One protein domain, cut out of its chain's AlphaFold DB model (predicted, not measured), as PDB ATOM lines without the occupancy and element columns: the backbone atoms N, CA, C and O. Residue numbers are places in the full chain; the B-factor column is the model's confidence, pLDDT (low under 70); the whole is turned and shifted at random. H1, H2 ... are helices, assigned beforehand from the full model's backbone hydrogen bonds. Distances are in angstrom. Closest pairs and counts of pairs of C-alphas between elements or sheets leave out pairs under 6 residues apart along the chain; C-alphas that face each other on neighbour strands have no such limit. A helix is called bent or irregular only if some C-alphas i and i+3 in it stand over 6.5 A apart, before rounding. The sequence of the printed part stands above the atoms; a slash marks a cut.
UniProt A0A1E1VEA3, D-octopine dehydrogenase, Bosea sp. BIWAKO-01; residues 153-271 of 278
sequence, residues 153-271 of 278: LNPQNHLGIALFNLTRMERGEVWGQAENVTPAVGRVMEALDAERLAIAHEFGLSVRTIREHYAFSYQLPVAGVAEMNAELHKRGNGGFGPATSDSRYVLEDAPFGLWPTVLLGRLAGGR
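AT A GLANCE: This is residues 153 to 271 of the 278 residues of the protein "D-octopine dehydrogenase" of Bosea sp. BIWAKO-01 (UniProt A0A1E1VEA3). The two longest helices, H3 and H7, make a V that closes where residues 196 to 202 meet residues 261 to 268, and the shorter H1 lies in its opening, touching both arms. H4 and H5 lie side by side, with H5 packed on residues 183 to 190 of H3; the small H2 and the two long links lie toward the end away from the V's tip. The printed part has 119 residues with seven named helices, H1 to H7 in order, and no named strand; the class is all helix. It is compact, with a radius of gyration of the C-alphas of 14.7 A and spans of 43 by 33 by 21 A.

IN THESE COORDINATES: Find C-alpha 154 at (13.735, -47.894, -35.036); from there H1 runs to residue 163, 13.7 A. H2 follows at residues 166 to 170. Look next at C-alpha 183 at (1.708, -33.132, -34.391), where H3 begins; it runs 29.0 A to residue 202. H4 is residues 210 to 218, H5 is residues 225 to 234, 14.3 A long, and H6 is residues 248 to 251. H7, residues 253 to 269, spans 21.8 A and ends at C-alpha 269 at (29.983, -34.468, -42.048); it is neither bent nor irregular, but only just: C-alphas 255 and 258 are 6.3 A apart.

HOW THE PARTS SIT: Start at H1, a hub together with H3, each touching three helices. H1 touches residues 185 to 193 of H3, closest at the C-alphas of Gly 160 and Met 189, 5.7 A, opposite ways at a shallow tilt of 34 degrees, only just short of steep. It touches residues 253 to 258 of H7, closest at the C-alphas of Pro 155 and Asp 253, 4.7 A, and is only just about perpendicular to it at 71 degrees. It also touches H6, where the C-alphas of His 158 and Tyr 249 are closest at 5.2 A. H3 and H7 touch, closest at the C-alphas of Ile 199 and Gly 265, 5.5 A, the same way at a steep tilt of 52 degrees. Find the C-alphas of Gly 186 and Ala 226, 4.6 A apart, the closest where H3 touches H5, opposite ways at a steep tilt of 51 degrees. H5 touches H4, closest at the C-alphas of Val 225 and Arg 211, 6.1 A, the same way at a shallow tilt of 22 degrees. H2 is close to H1 but not clearly touching, with the C-alphas of Met 169 and Ala 162 closest at 7.9 A. Every O i to N i+4 pair is within hydrogen-bond range in H1, H2, H3, H4 and H5, and 11 of 13 are in H7; H6 is too short for such a pair.

THE WHOLE: The two C-alphas farthest apart are those of Gly 236 and Arg 271, 44.7 A. The printed part has no cut. Look for the long links at residues 171 to 182 and 235 to 247. The mean pLDDT of the printed part is 94.3, and residues 269 to 271 are under 70.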
ATOM      1  N   LEU A 153      14.866 -47.651 -39.113       92.88
ATOM      2  CA  LEU A 153      14.170 -46.477 -38.584       92.88
ATOM      3  C   LEU A 153      13.879 -46.557 -37.083       92.88
ATOM      4  O   LEU A 153      13.515 -45.546 -36.485       92.88
ATOM      5  N   ASN A 154      14.039 -47.729 -36.458       93.00
ATOM      6  CA  ASN A 154      13.735 -47.894 -35.036       93.00
ATOM      7  C   ASN A 154      14.512 -46.907 -34.153       93.00
ATOM      8  O   ASN A 154      13.867 -46.272 -33.322       93.00
ATOM      9  N   PRO A 155      15.830 -46.683 -34.344       94.62
ATOM     10  CA  PRO A 155      16.590 -45.874 -33.404       94.62
ATOM     11  C   PRO A 155      16.116 -44.425 -33.300       94.62
ATOM     12  O   PRO A 155      15.862 -43.935 -32.201       94.62
ATOM     13  N   GLN A 156      15.919 -43.747 -34.433       94.69
ATOM     14  CA  GLN A 156      15.414 -42.369 -34.440       94.69
ATOM     15  C   GLN A 156      13.942 -42.284 -34.002       94.69
ATOM     16  O   GLN A 156      13.546 -41.327 -33.336       94.69
ATOM     17  N   ASN A 157      13.121 -43.286 -34.342       95.31
ATOM     18  CA  ASN A 157      11.701 -43.270 -34.005       95.31
ATOM     19  C   ASN A 157      11.522 -43.451 -32.499       95.31
ATOM     20  O   ASN A 157      10.781 -42.706 -31.862       95.31
ATOM     21  N   HIS A 158      12.234 -44.418 -31.927       96.00
ATOM     22  CA  HIS A 158      12.238 -44.672 -30.497       96.00
ATOM     23  C   HIS A 158      12.854 -43.510 -29.715       96.00
ATOM     24  O   HIS A 158      12.323 -43.188 -28.657       96.00
ATOM     25  N   LEU A 159      13.871 -42.819 -30.252       95.88
ATOM     26  CA  LEU A 159      14.365 -41.562 -29.679       95.88
ATOM     27  C   LEU A 159      13.245 -40.528 -29.555       95.88
ATOM     28  O   LEU A 159      12.992 -40.042 -28.455       95.88
ATOM     29  N   GLY A 160      12.567 -40.203 -30.661       96.06
ATOM     30  CA  GLY A 160      11.488 -39.215 -30.649       96.06
ATOM     31  C   GLY A 160      10.372 -39.611 -29.679       96.06
ATOM     32  O   GLY A 160       9.939 -38.817 -28.851       96.06
ATOM     33  N   ILE A 161       9.951 -40.873 -29.715       96.81
ATOM     34  CA  ILE A 161       8.872 -41.369 -28.859       96.81
ATOM     35  C   ILE A 161       9.259 -41.329 -27.378       96.81
ATOM     36  O   ILE A 161       8.471 -40.836 -26.572       96.81
ATOM     37  N   ALA A 162      10.445 -41.822 -27.014       96.62
ATOM     38  CA  ALA A 162      10.895 -41.871 -25.625       96.62
ATOM     39  C   ALA A 162      11.155 -40.469 -25.065       96.62
ATOM     40  O   ALA A 162      10.667 -40.142 -23.987       96.62
ATOM     41  N   LEU A 163      11.865 -39.615 -25.809       96.88
ATOM     42  CA  LEU A 163      12.243 -38.279 -25.347       96.88
ATOM     43  C   LEU A 163      11.015 -37.420 -25.021       96.88
ATOM     44  O   LEU A 163      10.957 -36.800 -23.962       96.88
ATOM     45  N   PHE A 164      10.001 -37.427 -25.890       97.88
ATOM     46  CA  PHE A 164       8.787 -36.627 -25.694       97.88
ATOM     47  C   PHE A 164       7.739 -37.284 -24.782       97.88
ATOM     48  O   PHE A 164       6.678 -36.703 -24.553       97.88
ATOM     49  N   ASN A 165       8.029 -38.467 -24.231       97.81
ATOM     50  CA  ASN A 165       7.182 -39.160 -23.256       97.81
ATOM     51  C   ASN A 165       7.944 -39.581 -21.990       97.81
ATOM     52  O   ASN A 165       7.443 -40.401 -21.221       97.81
ATOM     53  N   LEU A 166       9.122 -39.000 -21.744       97.25
ATOM     54  CA  LEU A 166      10.006 -39.387 -20.644       97.25
ATOM     55  C   LEU A 166       9.302 -39.347 -19.284       97.25
ATOM     56  O   LEU A 166       9.398 -40.296 -18.518       97.25
ATOM     57  N   THR A 167       8.520 -38.304 -19.007       97.38
ATOM     58  CA  THR A 167       7.814 -38.179 -17.724       97.38
ATOM     59  C   THR A 167       6.773 -39.281 -17.515       97.38
ATOM     60  O   THR A 167       6.596 -39.745 -16.392       97.38
ATOM     61  N   ARG A 168       6.114 -39.759 -18.579       97.31
ATOM     62  CA  ARG A 168       5.187 -40.905 -18.507       97.31
ATOM     63  C   ARG A 168       5.930 -42.193 -18.179       97.31
ATOM     64  O   ARG A 168       5.449 -42.997 -17.383       97.31
ATOM     65  N   MET A 169       7.114 -42.359 -18.771       97.38
ATOM     66  CA  MET A 169       8.013 -43.477 -18.492       97.38
ATOM     67  C   MET A 169       8.517 -43.429 -17.043       97.38
ATOM     68  O   MET A 169       8.458 -44.439 -16.360       97.38
ATOM     69  N   GLU A 170       8.943 -42.272 -16.535       96.50
ATOM     70  CA  GLU A 170       9.387 -42.112 -15.138       96.50
ATOM     71  C   GLU A 170       8.263 -42.364 -14.126       96.50
ATOM     72  O   GLU A 170       8.497 -42.879 -13.035       96.50
ATOM     73  N   ARG A 171       7.026 -42.022 -14.495       97.38
ATOM     74  CA  ARG A 171       5.832 -42.225 -13.665       97.38
ATOM     75  C   ARG A 171       5.247 -43.637 -13.768       97.38
ATOM     76  O   ARG A 171       4.283 -43.928 -13.064       97.38
ATOM     77  N   GLY A 172       5.795 -44.499 -14.626       96.94
ATOM     78  CA  GLY A 172       5.295 -45.860 -14.824       96.94
ATOM     79  C   GLY A 172       3.884 -45.924 -15.415       96.94
ATOM     80  O   GLY A 172       3.135 -46.855 -15.123       96.94
ATOM     81  N   GLU A 173       3.489 -44.927 -16.207       97.69
ATOM     82  CA  GLU A 173       2.136 -44.851 -16.759       97.69
ATOM     83  C   GLU A 173       1.877 -45.953 -17.799       97.69
ATOM     84  O   GLU A 173       2.777 -46.412 -18.504       97.69
ATOM     85  N   VAL A 174       0.608 -46.340 -17.944       96.94
ATOM     86  CA  VAL A 174       0.136 -47.106 -19.102       96.94
ATOM     87  C   VAL A 174      -0.352 -46.101 -20.140       96.94
ATOM     88  O   VAL A 174      -1.385 -45.467 -19.941       96.94
ATOM     89  N   TRP A 175       0.389 -45.938 -21.236       96.81
ATOM     90  CA  TRP A 175       0.120 -44.904 -22.241       96.81
ATOM     91  C   TRP A 175       0.230 -45.442 -23.671       96.81
ATOM     92  O   TRP A 175       1.084 -46.282 -23.977       96.81
ATOM     93  N   GLY A 176      -0.649 -44.966 -24.558       97.00
ATOM     94  CA  GLY A 176      -0.654 -45.354 -25.965       97.00
ATOM     95  C   GLY A 176       0.537 -44.761 -26.714       97.00
ATOM     96  O   GLY A 176       0.728 -43.546 -26.720       97.00
ATOM     97  N   GLN A 177       1.333 -45.592 -27.386       96.31
ATOM     98  CA  GLN A 177       2.512 -45.114 -28.112       96.31
ATOM     99  C   GLN A 177       2.105 -44.229 -29.294       96.31
ATOM    100  O   GLN A 177       2.495 -43.066 -29.342       96.31
ATOM    101  N   ALA A 178       1.292 -44.753 -30.218       96.75
ATOM    102  CA  ALA A 178       0.840 -43.981 -31.378       96.75
ATOM    103  C   ALA A 178      -0.057 -42.793 -30.984       96.75
ATOM    104  O   ALA A 178       0.016 -41.734 -31.597       96.75
ATOM    105  N   GLU A 179      -0.848 -42.941 -29.916       97.38
ATOM    106  CA  GLU A 179      -1.673 -41.865 -29.345       97.38
ATOM    107  C   GLU A 179      -0.842 -40.628 -28.984       97.38
ATOM    108  O   GLU A 179      -1.259 -39.494 -29.210       97.38
ATOM    109  N   ASN A 180       0.364 -40.849 -28.453       97.94
ATOM    110  CA  ASN A 180       1.233 -39.785 -27.965       97.94
ATOM    111  C   ASN A 180       2.251 -39.294 -29.013       97.94
ATOM    112  O   ASN A 180       3.092 -38.444 -28.704       97.94
ATOM    113  N   VAL A 181       2.150 -39.738 -30.273       98.06
ATOM    114  CA  VAL A 181       2.846 -39.109 -31.410       98.06
ATOM    115  C   VAL A 181       2.009 -37.929 -31.917       98.06
ATOM    116  O   VAL A 181       1.375 -37.967 -32.970       98.06
ATOM    117  N   THR A 182       1.990 -36.856 -31.127       98.38
ATOM    118  CA  THR A 182       1.257 -35.617 -31.443       98.38
ATOM    119  C   THR A 182       1.860 -34.883 -32.654       98.38
ATOM    120  O   THR A 182       2.995 -35.170 -33.044       98.38
ATOM    121  N   PRO A 183       1.178 -33.874 -33.243       98.50
ATOM    122  CA  PRO A 183       1.708 -33.132 -34.391       98.50
ATOM    123  C   PRO A 183       3.112 -32.546 -34.192       98.50
ATOM    124  O   PRO A 183       3.900 -32.516 -35.134       98.50
ATOM    125  N   ALA A 184       3.451 -32.090 -32.982       98.38
ATOM    126  CA  ALA A 184       4.792 -31.587 -32.686       98.38
ATOM    127  C   ALA A 184       5.835 -32.716 -32.659       98.38
ATOM    128  O   ALA A 184       6.887 -32.580 -33.279       98.38
ATOM    129  N   VAL A 185       5.514 -33.841 -32.014       98.31
ATOM    130  CA  VAL A 185       6.386 -35.027 -31.960       98.31
ATOM    131  C   VAL A 185       6.617 -35.586 -33.363       98.31
ATOM    132  O   VAL A 185       7.758 -35.831 -33.743       98.31
ATOM    133  N   GLY A 186       5.559 -35.696 -34.174       98.25
ATOM    134  CA  GLY A 186       5.655 -36.139 -35.564       98.25
ATOM    135  C   GLY A 186       6.591 -35.268 -36.406       98.25
ATOM    136  O   GLY A 186       7.421 -35.809 -37.129       98.25
ATOM    137  N   ARG A 187       6.536 -33.932 -36.265       98.31
ATOM    138  CA  ARG A 187       7.475 -33.027 -36.957       98.31
ATOM    139  C   ARG A 187       8.926 -33.254 -36.539       98.31
ATOM    140  O   ARG A 187       9.805 -33.216 -37.393       98.31
ATOM    141  N   VAL A 188       9.189 -33.499 -35.252       97.94
ATOM    142  CA  VAL A 188      10.554 -33.794 -34.786       97.94
ATOM    143  C   VAL A 188      11.042 -35.130 -35.343       97.94
ATOM    144  O   VAL A 188      12.166 -35.207 -35.824       97.94
ATOM    145  N   MET A 189      10.197 -36.164 -35.350       98.31
ATOM    146  CA  MET A 189      10.548 -37.460 -35.944       98.31
ATOM    147  C   MET A 189      10.862 -37.344 -37.441       98.31
ATOM    148  O   MET A 189      11.801 -37.974 -37.918       98.31
ATOM    149  N   GLU A 190      10.119 -36.521 -38.183       98.38
ATOM    150  CA  GLU A 190      10.402 -36.242 -39.597       98.38
ATOM    151  C   GLU A 190      11.695 -35.436 -39.796       98.38
ATOM    152  O   GLU A 190      12.413 -35.673 -40.763       98.38
ATOM    153  N   ALA A 191      12.035 -34.523 -38.881       97.56
ATOM    154  CA  ALA A 191      13.303 -33.794 -38.923       97.56
ATOM    155  C   ALA A 191      14.507 -34.712 -38.644       97.56
ATOM    156  O   ALA A 191      15.492 -34.661 -39.377       97.56
ATOM    157  N   LEU A 192      14.401 -35.600 -37.648       96.31
ATOM    158  CA  LEU A 192      15.403 -36.644 -37.392       96.31
ATOM    159  C   LEU A 192      15.571 -37.560 -38.613       96.31
ATOM    160  O   LEU A 192      16.689 -37.915 -38.984       96.31
ATOM    161  N   ASP A 193      14.463 -37.900 -39.278       97.81
ATOM    162  CA  ASP A 193      14.506 -38.679 -40.512       97.81
ATOM    163  C   ASP A 193      15.245 -37.957 -41.638       97.81
ATOM    164  O   ASP A 193      16.027 -38.577 -42.356       97.81
ATOM    165  N   ALA A 194      15.038 -36.646 -41.779       96.88
ATOM    166  CA  ALA A 194      15.735 -35.841 -42.774       96.88
ATOM    167  C   ALA A 194      17.259 -35.855 -42.561       96.88
ATOM    168  O   ALA A 194      18.004 -35.949 -43.537       96.88
ATOM    169  N   GLU A 195      17.733 -35.834 -41.311       95.62
ATOM    170  CA  GLU A 195      19.161 -35.990 -41.004       95.62
ATOM    171  C   GLU A 195      19.678 -37.366 -41.440       95.62
ATOM    172  O   GLU A 195      20.689 -37.452 -42.139       95.62
ATOM    173  N   ARG A 196      18.959 -38.449 -41.114       96.44
ATOM    174  CA  ARG A 196      19.316 -39.810 -41.547       96.44
ATOM    175  C   ARG A 196      19.351 -39.939 -43.073       96.44
ATOM    176  O   ARG A 196      20.273 -40.551 -43.613       96.44
ATOM    177  N   LEU A 197      18.373 -39.365 -43.773       96.69
ATOM    178  CA  LEU A 197      18.318 -39.360 -45.237       96.69
ATOM    179  C   LEU A 197      19.500 -38.596 -45.841       96.69
ATOM    180  O   LEU A 197      20.102 -39.070 -46.803       96.69
ATOM    181  N   ALA A 198      19.872 -37.455 -45.258       96.00
ATOM    182  CA  ALA A 198      21.045 -36.700 -45.684       96.00
ATOM    183  C   ALA A 198      22.341 -37.502 -45.484       96.00
ATOM    184  O   ALA A 198      23.184 -37.530 -46.377       96.00
ATOM    185  N   ILE A 199      22.477 -38.227 -44.366       95.62
ATOM    186  CA  ILE A 199      23.606 -39.146 -44.150       95.62
ATOM    187  C   ILE A 199      23.631 -40.227 -45.236       95.62
ATOM    188  O   ILE A 199      24.678 -40.466 -45.827       95.62
ATOM    189  N   ALA A 200      22.493 -40.862 -45.535       95.50
ATOM    190  CA  ALA A 200      22.418 -41.882 -46.583       95.50
ATOM    191  C   ALA A 200      22.810 -41.342 -47.963       95.50
ATOM    192  O   ALA A 200      23.592 -41.980 -48.671       95.50
ATOM    193  N   HIS A 201      22.352 -40.138 -48.302       95.44
ATOM    194  CA  HIS A 201      22.697 -39.469 -49.551       95.44
ATOM    195  C   HIS A 201      24.209 -39.216 -49.691       95.44
ATOM    196  O   HIS A 201      24.764 -39.433 -50.766       95.44
ATOM    197  N   GLU A 202      24.908 -38.834 -48.616       95.69
ATOM    198  CA  GLU A 202      26.374 -38.653 -48.633       95.69
ATOM    199  C   GLU A 202      27.148 -39.952 -48.929       95.69
ATOM    200  O   GLU A 202      28.283 -39.909 -49.413       95.69
ATOM    201  N   PHE A 203      26.528 -41.111 -48.689       94.56
ATOM    202  CA  PHE A 203      27.049 -42.425 -49.072       94.56
ATOM    203  C   PHE A 203      26.509 -42.925 -50.424       94.56
ATOM    204  O   PHE A 203      26.754 -44.072 -50.784       94.56
ATOM    205  N   GLY A 204      25.791 -42.089 -51.182       94.88
ATOM    206  CA  GLY A 204      25.205 -42.456 -52.475       94.88
ATOM    207  C   GLY A 204      24.002 -43.397 -52.366       94.88
ATOM    208  O   GLY A 204      23.651 -44.058 -53.340       94.88
ATOM    209  N   LEU A 205      23.373 -43.481 -51.192       95.44
ATOM    210  CA  LEU A 205      22.274 -44.401 -50.919       95.44
ATOM    211  C   LEU A 205      20.926 -43.684 -50.941       95.44
ATOM    212  O   LEU A 205      20.769 -42.589 -50.402       95.44
ATOM    213  N   SER A 206      19.921 -44.368 -51.485       93.69
ATOM    214  CA  SER A 206      18.514 -43.990 -51.362       93.69
ATOM    215  C   SER A 206      17.800 -45.008 -50.481       93.69
ATOM    216  O   SER A 206      17.703 -46.188 -50.822       93.69
ATOM    217  N   VAL A 207      17.294 -44.552 -49.339       93.81
ATOM    218  CA  VAL A 207      16.587 -45.370 -48.344       93.81
ATOM    219  C   VAL A 207      15.192 -44.798 -48.109       93.81
ATOM    220  O   VAL A 207      14.970 -43.607 -48.316       93.81
ATOM    221  N   ARG A 208      14.243 -45.638 -47.674       94.19
ATOM    222  CA  ARG A 208      12.862 -45.196 -47.415       94.19
ATOM    223  C   ARG A 208      12.829 -44.085 -46.375       94.19
ATOM    224  O   ARG A 208      13.568 -44.145 -45.392       94.19
ATOM    225  N   THR A 209      11.924 -43.136 -46.552       97.06
ATOM    226  CA  THR A 209      11.562 -42.153 -45.529       97.06
ATOM    227  C   THR A 209      10.775 -42.816 -44.398       97.06
ATOM    228  O   THR A 209      10.178 -43.888 -44.559       97.06
ATOM    229  N   ILE A 210      10.698 -42.145 -43.252       96.88
ATOM    230  CA  ILE A 210       9.822 -42.538 -42.149       96.88
ATOM    231  C   ILE A 210       8.360 -42.636 -42.605       96.88
ATOM    232  O   ILE A 210       7.656 -43.566 -42.214       96.88
ATOM    233  N   ARG A 211       7.905 -41.737 -43.488       97.25
ATOM    234  CA  ARG A 211       6.519 -41.735 -43.976       97.25
ATOM    235  C   ARG A 211       6.215 -42.959 -44.832       97.25
ATOM    236  O   ARG A 211       5.222 -43.645 -44.599       97.25
ATOM    237  N   GLU A 212       7.100 -43.273 -45.773       95.62
ATOM    238  CA  GLU A 212       6.999 -44.475 -46.608       95.62
ATOM    239  C   GLU A 212       7.062 -45.749 -45.765       95.62
ATOM    240  O   GLU A 212       6.339 -46.708 -46.031       95.62
ATOM    241  N   HIS A 213       7.902 -45.763 -44.729       92.75
ATOM    242  CA  HIS A 213       7.985 -46.892 -43.816       92.75
ATOM    243  C   HIS A 213       6.688 -47.109 -43.039       92.75
ATOM    244  O   HIS A 213       6.225 -48.245 -42.972       92.75
ATOM    245  N   TYR A 214       6.090 -46.061 -42.465       92.12
ATOM    246  CA  TYR A 214       4.807 -46.188 -41.768       92.12
ATOM    247  C   TYR A 214       3.703 -46.663 -42.720       92.12
ATOM    248  O   TYR A 214       2.999 -47.623 -42.405       92.12
ATOM    249  N   ALA A 215       3.603 -46.056 -43.904       92.50
ATOM    250  CA  ALA A 215       2.644 -46.455 -44.929       92.50
ATOM    251  C   ALA A 215       2.784 -47.940 -45.306       92.50
ATOM    252  O   ALA A 215       1.800 -48.679 -45.310       92.50
ATOM    253  N   PHE A 216       4.017 -48.404 -45.545       88.06
ATOM    254  CA  PHE A 216       4.303 -49.793 -45.905       88.06
ATOM    255  C   PHE A 216       4.057 -50.773 -44.748       88.06
ATOM    256  O   PHE A 216       3.396 -51.794 -44.931       88.06
ATOM    257  N   SER A 217       4.576 -50.471 -43.556       85.25
ATOM    258  CA  SER A 217       4.513 -51.361 -42.392       85.25
ATOM    259  C   SER A 217       3.095 -51.524 -41.848       85.25
ATOM    260  O   SER A 217       2.757 -52.599 -41.357       85.25
ATOM    261  N   TYR A 218       2.272 -50.476 -41.938       86.81
ATOM    262  CA  TYR A 218       0.933 -50.442 -41.346       86.81
ATOM    263  C   TYR A 218      -0.205 -50.372 -42.370       86.81
ATOM    264  O   TYR A 218      -1.365 -50.262 -41.973       86.81
ATOM    265  N   GLN A 219       0.109 -50.466 -43.669       88.62
ATOM    266  CA  GLN A 219      -0.864 -50.437 -44.769       88.62
ATOM    267  C   GLN A 219      -1.761 -49.187 -44.702       88.62
ATOM    268  O   GLN A 219      -2.993 -49.256 -44.726       88.62
ATOM    269  N   LEU A 220      -1.110 -48.030 -44.571       90.06
ATOM    270  CA  LEU A 220      -1.741 -46.711 -44.536       90.06
ATOM    271  C   LEU A 220      -1.395 -45.932 -45.809       90.06
ATOM    272  O   LEU A 220      -0.313 -46.133 -46.363       90.06
ATOM    273  N   PRO A 221      -2.259 -45.010 -46.266       93.50
ATOM    274  CA  PRO A 221      -1.850 -43.991 -47.224       93.50
ATOM    275  C   PRO A 221      -0.655 -43.198 -46.684       93.50
ATOM    276  O   PRO A 221      -0.566 -42.938 -45.483       93.50
ATOM    277  N   VAL A 222       0.259 -42.802 -47.570       96.56
ATOM    278  CA  VAL A 222       1.387 -41.945 -47.186       96.56
ATOM    279  C   VAL A 222       0.844 -40.590 -46.734       96.56
ATOM    280  O   VAL A 222       0.224 -39.878 -47.521       96.56
ATOM    281  N   ALA A 223       1.100 -40.236 -45.477       97.25
ATOM    282  CA  ALA A 223       0.704 -38.969 -44.869       97.25
ATOM    283  C   ALA A 223       1.780 -38.482 -43.878       97.25
ATOM    284  O   ALA A 223       2.887 -39.028 -43.832       97.25
ATOM    285  N   GLY A 224       1.486 -37.439 -43.096       97.94
ATOM    286  CA  GLY A 224       2.375 -36.998 -42.017       97.94
ATOM    287  C   GLY A 224       2.479 -38.045 -40.901       97.94
ATOM    288  O   GLY A 224       1.521 -38.770 -40.626       97.94
ATOM    289  N   VAL A 225       3.626 -38.122 -40.220       97.75
ATOM    290  CA  VAL A 225       3.866 -39.144 -39.177       97.75
ATOM    291  C   VAL A 225       2.821 -39.087 -38.059       97.75
ATOM    292  O   VAL A 225       2.313 -40.128 -37.647       97.75
ATOM    293  N   ALA A 226       2.448 -37.892 -37.593       98.12
ATOM    294  CA  ALA A 226       1.420 -37.738 -36.561       98.12
ATOM    295  C   ALA A 226       0.030 -38.203 -37.031       98.12
ATOM    296  O   ALA A 226      -0.694 -38.843 -36.278       98.12
ATOM    297  N   GLU A 227      -0.327 -37.930 -38.288       98.19
ATOM    298  CA  GLU A 227      -1.606 -38.350 -38.872       98.19
ATOM    299  C   GLU A 227      -1.693 -39.876 -38.980       98.19
ATOM    300  O   GLU A 227      -2.671 -40.479 -38.538       98.19
ATOM    301  N   MET A 228      -0.632 -40.519 -39.477       97.75
ATOM    302  CA  MET A 228      -0.570 -41.979 -39.550       97.75
ATOM    303  C   MET A 228      -0.628 -42.629 -38.162       97.75
ATOM    304  O   MET A 228      -1.293 -43.648 -37.997       97.75
ATOM    305  N   ASN A 229       0.018 -42.045 -37.148       97.75
ATOM    306  CA  ASN A 229      -0.058 -42.562 -35.778       97.75
ATOM    307  C   ASN A 229      -1.445 -42.352 -35.141       97.75
ATOM    308  O   ASN A 229      -1.947 -43.257 -34.474       97.75
ATOM    309  N   ALA A 230      -2.108 -41.220 -35.397       97.69
ATOM    310  CA  ALA A 230      -3.486 -40.999 -34.961       97.69
ATOM    311  C   ALA A 230      -4.448 -42.037 -35.570       97.69
ATOM    312  O   ALA A 230      -5.286 -42.600 -34.863       97.69
ATOM    313  N   GLU A 231      -4.284 -42.361 -36.855       96.94
ATOM    314  CA  GLU A 231      -5.065 -43.409 -37.519       96.94
ATOM    315  C   GLU A 231      -4.753 -44.808 -36.953       96.94
ATOM    316  O   GLU A 231      -5.670 -45.600 -36.724       96.94
ATOM    317  N   LEU A 232      -3.487 -45.116 -36.643       94.94
ATOM    318  CA  LEU A 232      -3.123 -46.374 -35.973       94.94
ATOM    319  C   LEU A 232      -3.784 -46.515 -34.608       94.94
ATOM    320  O   LEU A 232      -4.293 -47.588 -34.279       94.94
ATOM    321  N   HIS A 233      -3.783 -45.439 -33.822       95.69
ATOM    322  CA  HIS A 233      -4.447 -45.414 -32.528       95.69
ATOM    323  C   HIS A 233      -5.956 -45.631 -32.680       95.69
ATOM    324  O   HIS A 233      -6.512 -46.504 -32.014       95.69
ATOM    325  N   LYS A 234      -6.602 -44.937 -33.626       96.00
ATOM    326  CA  LYS A 234      -8.032 -45.100 -33.930       96.00
ATOM    327  C   LYS A 234      -8.397 -46.534 -34.330       96.00
ATOM    328  O   LYS A 234      -9.469 -47.014 -33.971       96.00
ATOM    329  N   ARG A 235      -7.505 -47.238 -35.034       94.25
ATOM    330  CA  ARG A 235      -7.659 -48.662 -35.396       94.25
ATOM    331  C   ARG A 235      -7.371 -49.636 -34.247       94.25
ATOM    332  O   ARG A 235      -7.482 -50.840 -34.452       94.25
ATOM    333  N   GLY A 236      -6.957 -49.155 -33.073       91.19
ATOM    334  CA  GLY A 236      -6.545 -49.997 -31.944       91.19
ATOM    335  C   GLY A 236      -5.166 -50.651 -32.113       91.19
ATOM    336  O   GLY A 236      -4.775 -51.480 -31.298       91.19
ATOM    337  N   ASN A 237      -4.398 -50.255 -33.132       87.00
ATOM    338  CA  ASN A 237      -3.091 -50.827 -33.477       87.00
ATOM    339  C   ASN A 237      -1.916 -49.940 -33.032       87.00
ATOM    340  O   ASN A 237      -0.792 -50.105 -33.502       87.00
ATOM    341  N   GLY A 238      -2.170 -48.983 -32.136       85.50
ATOM    342  CA  GLY A 238      -1.185 -47.991 -31.703       85.50
ATOM    343  C   GLY A 238      -0.140 -48.483 -30.698       85.50
ATOM    344  O   GLY A 238       0.865 -47.804 -30.508       85.50
ATOM    345  N   GLY A 239      -0.365 -49.638 -30.062       90.88
ATOM    346  CA  GLY A 239       0.528 -50.200 -29.044       90.88
ATOM    347  C   GLY A 239       0.650 -49.356 -27.766       90.88
ATOM    348  O   GLY A 239       0.138 -48.242 -27.674       90.88
ATOM    349  N   PHE A 240       1.350 -49.905 -26.772       94.31
ATOM    350  CA  PHE A 240       1.707 -49.200 -25.539       94.31
ATOM    351  C   PHE A 240       3.192 -48.854 -25.546       94.31
ATOM    352  O   PHE A 240       4.013 -49.674 -25.964       94.31
ATOM    353  N   GLY A 241       3.521 -47.659 -25.061       94.88
ATOM    354  CA  GLY A 241       4.905 -47.255 -24.846       94.88
ATOM    355  C   GLY A 241       5.523 -47.925 -23.609       94.88
ATOM    356  O   GLY A 241       4.820 -48.570 -22.826       94.88
ATOM    357  N   PRO A 242       6.849 -47.814 -23.420       95.12
ATOM    358  CA  PRO A 242       7.509 -48.333 -22.228       95.12
ATOM    359  C   PRO A 242       7.083 -47.574 -20.961       95.12
ATOM    360  O   PRO A 242       6.823 -46.375 -20.994       95.12
ATOM    361  N   ALA A 243       7.076 -48.271 -19.827       95.88
ATOM    362  CA  ALA A 243       6.789 -47.703 -18.505       95.88
ATOM    363  C   ALA A 243       8.068 -47.376 -17.702       95.88
ATOM    364  O   ALA A 243       8.009 -47.228 -16.491       95.88
ATOM    365  N   THR A 244       9.240 -47.364 -18.348       96.06
ATOM    366  CA  THR A 244      10.538 -47.027 -17.736       96.06
ATOM    367  C   THR A 244      11.542 -46.603 -18.811       96.06
ATOM    368  O   THR A 244      11.463 -47.068 -19.954       96.06
ATOM    369  N   SER A 245      12.499 -45.742 -18.451       91.94
ATOM    370  CA  SER A 245      13.677 -45.418 -19.270       91.94
ATOM    371  C   SER A 245      14.596 -46.613 -19.489       91.94
ATOM    372  O   SER A 245      15.266 -46.659 -20.517       91.94
ATOM    373  N   ASP A 246      14.549 -47.625 -18.620       95.00
ATOM    374  CA  ASP A 246      15.277 -48.892 -18.765       95.00
ATOM    375  C   ASP A 246      14.598 -49.814 -19.789       95.00
ATOM    376  O   ASP A 246      14.310 -50.990 -19.561       95.00
ATOM    377  N   SER A 247      14.284 -49.248 -20.949       93.94
ATOM    378  CA  SER A 247      13.642 -49.920 -22.066       93.94
ATOM    379  C   SER A 247      14.626 -50.101 -23.209       93.94
ATOM    380  O   SER A 247      15.630 -49.398 -23.317       93.94
ATOM    381  N   ARG A 248      14.305 -51.005 -24.137       92.50
ATOM    382  CA  ARG A 248      15.115 -51.201 -25.344       92.50
ATOM    383  C   ARG A 248      15.257 -49.936 -26.203       92.50
ATOM    384  O   ARG A 248      16.263 -49.792 -26.883       92.50
ATOM    385  N   TYR A 249      14.308 -48.999 -26.114       93.88
ATOM    386  CA  TYR A 249      14.385 -47.715 -26.826       93.88
ATOM    387  C   TYR A 249      15.631 -46.923 -26.420       93.88
ATOM    388  O   TYR A 249      16.215 -46.217 -27.236       93.88
ATOM    389  N   VAL A 250      16.056 -47.068 -25.163       93.94
ATOM    390  CA  VAL A 250      17.234 -46.391 -24.616       93.94
ATOM    391  C   VAL A 250      18.422 -47.347 -24.554       93.94
ATOM    392  O   VAL A 250      19.493 -47.026 -25.051       93.94
ATOM    393  N   LEU A 251      18.242 -48.543 -23.989       95.25
ATOM    394  CA  LEU A 251      19.334 -49.479 -23.697       95.25
ATOM    395  C   LEU A 251      19.841 -50.262 -24.918       95.25
ATOM    396  O   LEU A 251      20.925 -50.841 -24.866       95.25
ATOM    397  N   GLU A 252      19.068 -50.312 -26.003       95.00
ATOM    398  CA  GLU A 252      19.437 -51.013 -27.236       95.00
ATOM    399  C   GLU A 252      19.580 -50.025 -28.398       95.00
ATOM    400  O   GLU A 252      20.658 -49.863 -28.967       95.00
ATOM    401  N   ASP A 253      18.504 -49.317 -28.729       95.62
ATOM    402  CA  ASP A 253      18.443 -48.488 -29.928       95.62
ATOM    403  C   ASP A 253      19.389 -47.285 -29.889       95.62
ATOM    404  O   ASP A 253      20.002 -46.957 -30.908       95.62
ATOM    405  N   ALA A 254      19.582 -46.650 -28.729       94.19
ATOM    406  CA  ALA A 254      20.515 -45.535 -28.623       94.19
ATOM    407  C   ALA A 254      21.990 -45.960 -28.799       94.19
ATOM    408  O   ALA A 254      22.634 -45.483 -29.739       94.19
ATOM    409  N   PRO A 255      22.550 -46.873 -27.981       95.50
ATOM    410  CA  PRO A 255      23.955 -47.258 -28.101       95.50
ATOM    411  C   PRO A 255      24.269 -48.049 -29.374       95.50
ATOM    412  O   PRO A 255      25.385 -47.937 -29.881       95.50
ATOM    413  N   PHE A 256      23.317 -48.828 -29.906       96.06
ATOM    414  CA  PHE A 256      23.603 -49.755 -31.007       96.06
ATOM    415  C   PHE A 256      22.977 -49.381 -32.357       96.06
ATOM    416  O   PHE A 256      23.306 -50.010 -33.370       96.06
ATOM    417  N   GLY A 257      22.116 -48.362 -32.395       94.88
ATOM    418  CA  GLY A 257      21.484 -47.855 -33.615       94.88
ATOM    419  C   GLY A 257      21.749 -46.367 -33.861       94.88
ATOM    420  O   GLY A 257      22.317 -46.003 -34.896       94.88
ATOM    421  N   LEU A 258      21.403 -45.502 -32.898       94.62
ATOM    422  CA  LEU A 258      21.624 -44.054 -33.007       94.62
ATOM    423  C   LEU A 258      23.109 -43.729 -33.041       94.62
ATOM    424  O   LEU A 258      23.548 -42.987 -33.913       94.62
ATOM    425  N   TRP A 259      23.893 -44.290 -32.119       95.88
ATOM    426  CA  TRP A 259      25.314 -43.973 -32.038       95.88
ATOM    427  C   TRP A 259      26.080 -44.322 -33.326       95.88
ATOM    428  O   TRP A 259      26.760 -43.437 -33.850       95.88
ATOM    429  N   PRO A 260      25.924 -45.519 -33.932       94.81
ATOM    430  CA  PRO A 260      26.471 -45.785 -35.263       94.81
ATOM    431  C   PRO A 260      26.012 -44.782 -36.325       94.81
ATOM    432  O   PRO A 260      26.831 -44.334 -37.121       94.81
ATOM    433  N   THR A 261      24.739 -44.377 -36.317       95.00
ATOM    434  CA  THR A 261      24.218 -43.365 -37.253       95.00
ATOM    435  C   THR A 261      24.888 -42.002 -37.047       95.00
ATOM    436  O   THR A 261      25.299 -41.371 -38.016       95.00
ATOM    437  N   VAL A 262      25.102 -41.572 -35.800       94.50
ATOM    438  CA  VAL A 262      25.850 -40.345 -35.470       94.50
ATOM    439  C   VAL A 262      27.298 -40.437 -35.951       94.50
ATOM    440  O   VAL A 262      27.826 -39.468 -36.496       94.50
ATOM    441  N   LEU A 263      27.953 -41.590 -35.791       95.19
ATOM    442  CA  LEU A 263      29.308 -41.802 -36.308       95.19
ATOM    443  C   LEU A 263      29.348 -41.706 -37.836       95.19
ATOM    444  O   LEU A 263      30.217 -41.018 -38.371       95.19
ATOM    445  N   LEU A 264      28.385 -42.317 -38.534       94.94
ATOM    446  CA  LEU A 264      28.232 -42.161 -39.982       94.94
ATOM    447  C   LEU A 264      28.007 -40.697 -40.366       94.94
ATOM    448  O   LEU A 264      28.645 -40.215 -41.296       94.94
ATOM    449  N   GLY A 265      27.180 -39.967 -39.618       94.12
ATOM    450  CA  GLY A 265      26.956 -38.540 -39.827       94.12
ATOM    451  C   GLY A 265      28.203 -37.691 -39.600       94.12
ATOM    452  O   GLY A 265      28.421 -36.731 -40.327       94.12
ATOM    453  N   ARG A 266      29.086 -38.054 -38.664       93.12
ATOM    454  CA  ARG A 266      30.392 -37.390 -38.492       93.12
ATOM    455  C   ARG A 266      31.353 -37.709 -39.635       93.12
ATOM    456  O   ARG A 266      32.064 -36.816 -40.087       93.12
ATOM    457  N   LEU A 267      31.362 -38.953 -40.109       92.69
ATOM    458  CA  LEU A 267      32.177 -39.380 -41.251       92.69
ATOM    459  C   LEU A 267      31.730 -38.689 -42.546       92.69
ATOM    460  O   LEU A 267      32.562 -38.154 -43.273       92.69
ATOM    461  N   ALA A 268      30.420 -38.631 -42.786       87.50
ATOM    462  CA  ALA A 268      29.814 -37.861 -43.866       87.50
ATOM    463  C   ALA A 268      30.041 -36.353 -43.667       87.50
ATOM    464  O   ALA A 268      30.408 -35.635 -44.590       87.50
ATOM    465  N   GLY A 269      29.907 -35.874 -42.429       67.69
ATOM    466  CA  GLY A 269      29.983 -34.468 -42.048       67.69
ATOM    467  C   GLY A 269      31.388 -33.865 -42.029       67.69
ATOM    468  O   GLY A 269      31.531 -32.642 -42.057       67.69
ATOM    469  N   GLY A 270      32.432 -34.697 -42.106       51.25
ATOM    470  CA  GLY A 270      33.757 -34.274 -42.567       51.25
ATOM    471  C   GLY A 270      33.734 -33.659 -43.977       51.25
ATOM    472  O   GLY A 270      34.697 -33.001 -44.364       51.25
ATOM    473  N   ARG A 271      32.625 -33.817 -44.723       52.22
ATOM    474  CA  ARG A 271      32.347 -33.169 -46.012       52.22
ATOM    475  C   ARG A 271      31.347 -32.000 -45.939       52.22
ATOM    476  O   ARG A 271      31.368 -31.206 -46.875       52.22
TER     477      ARG A 271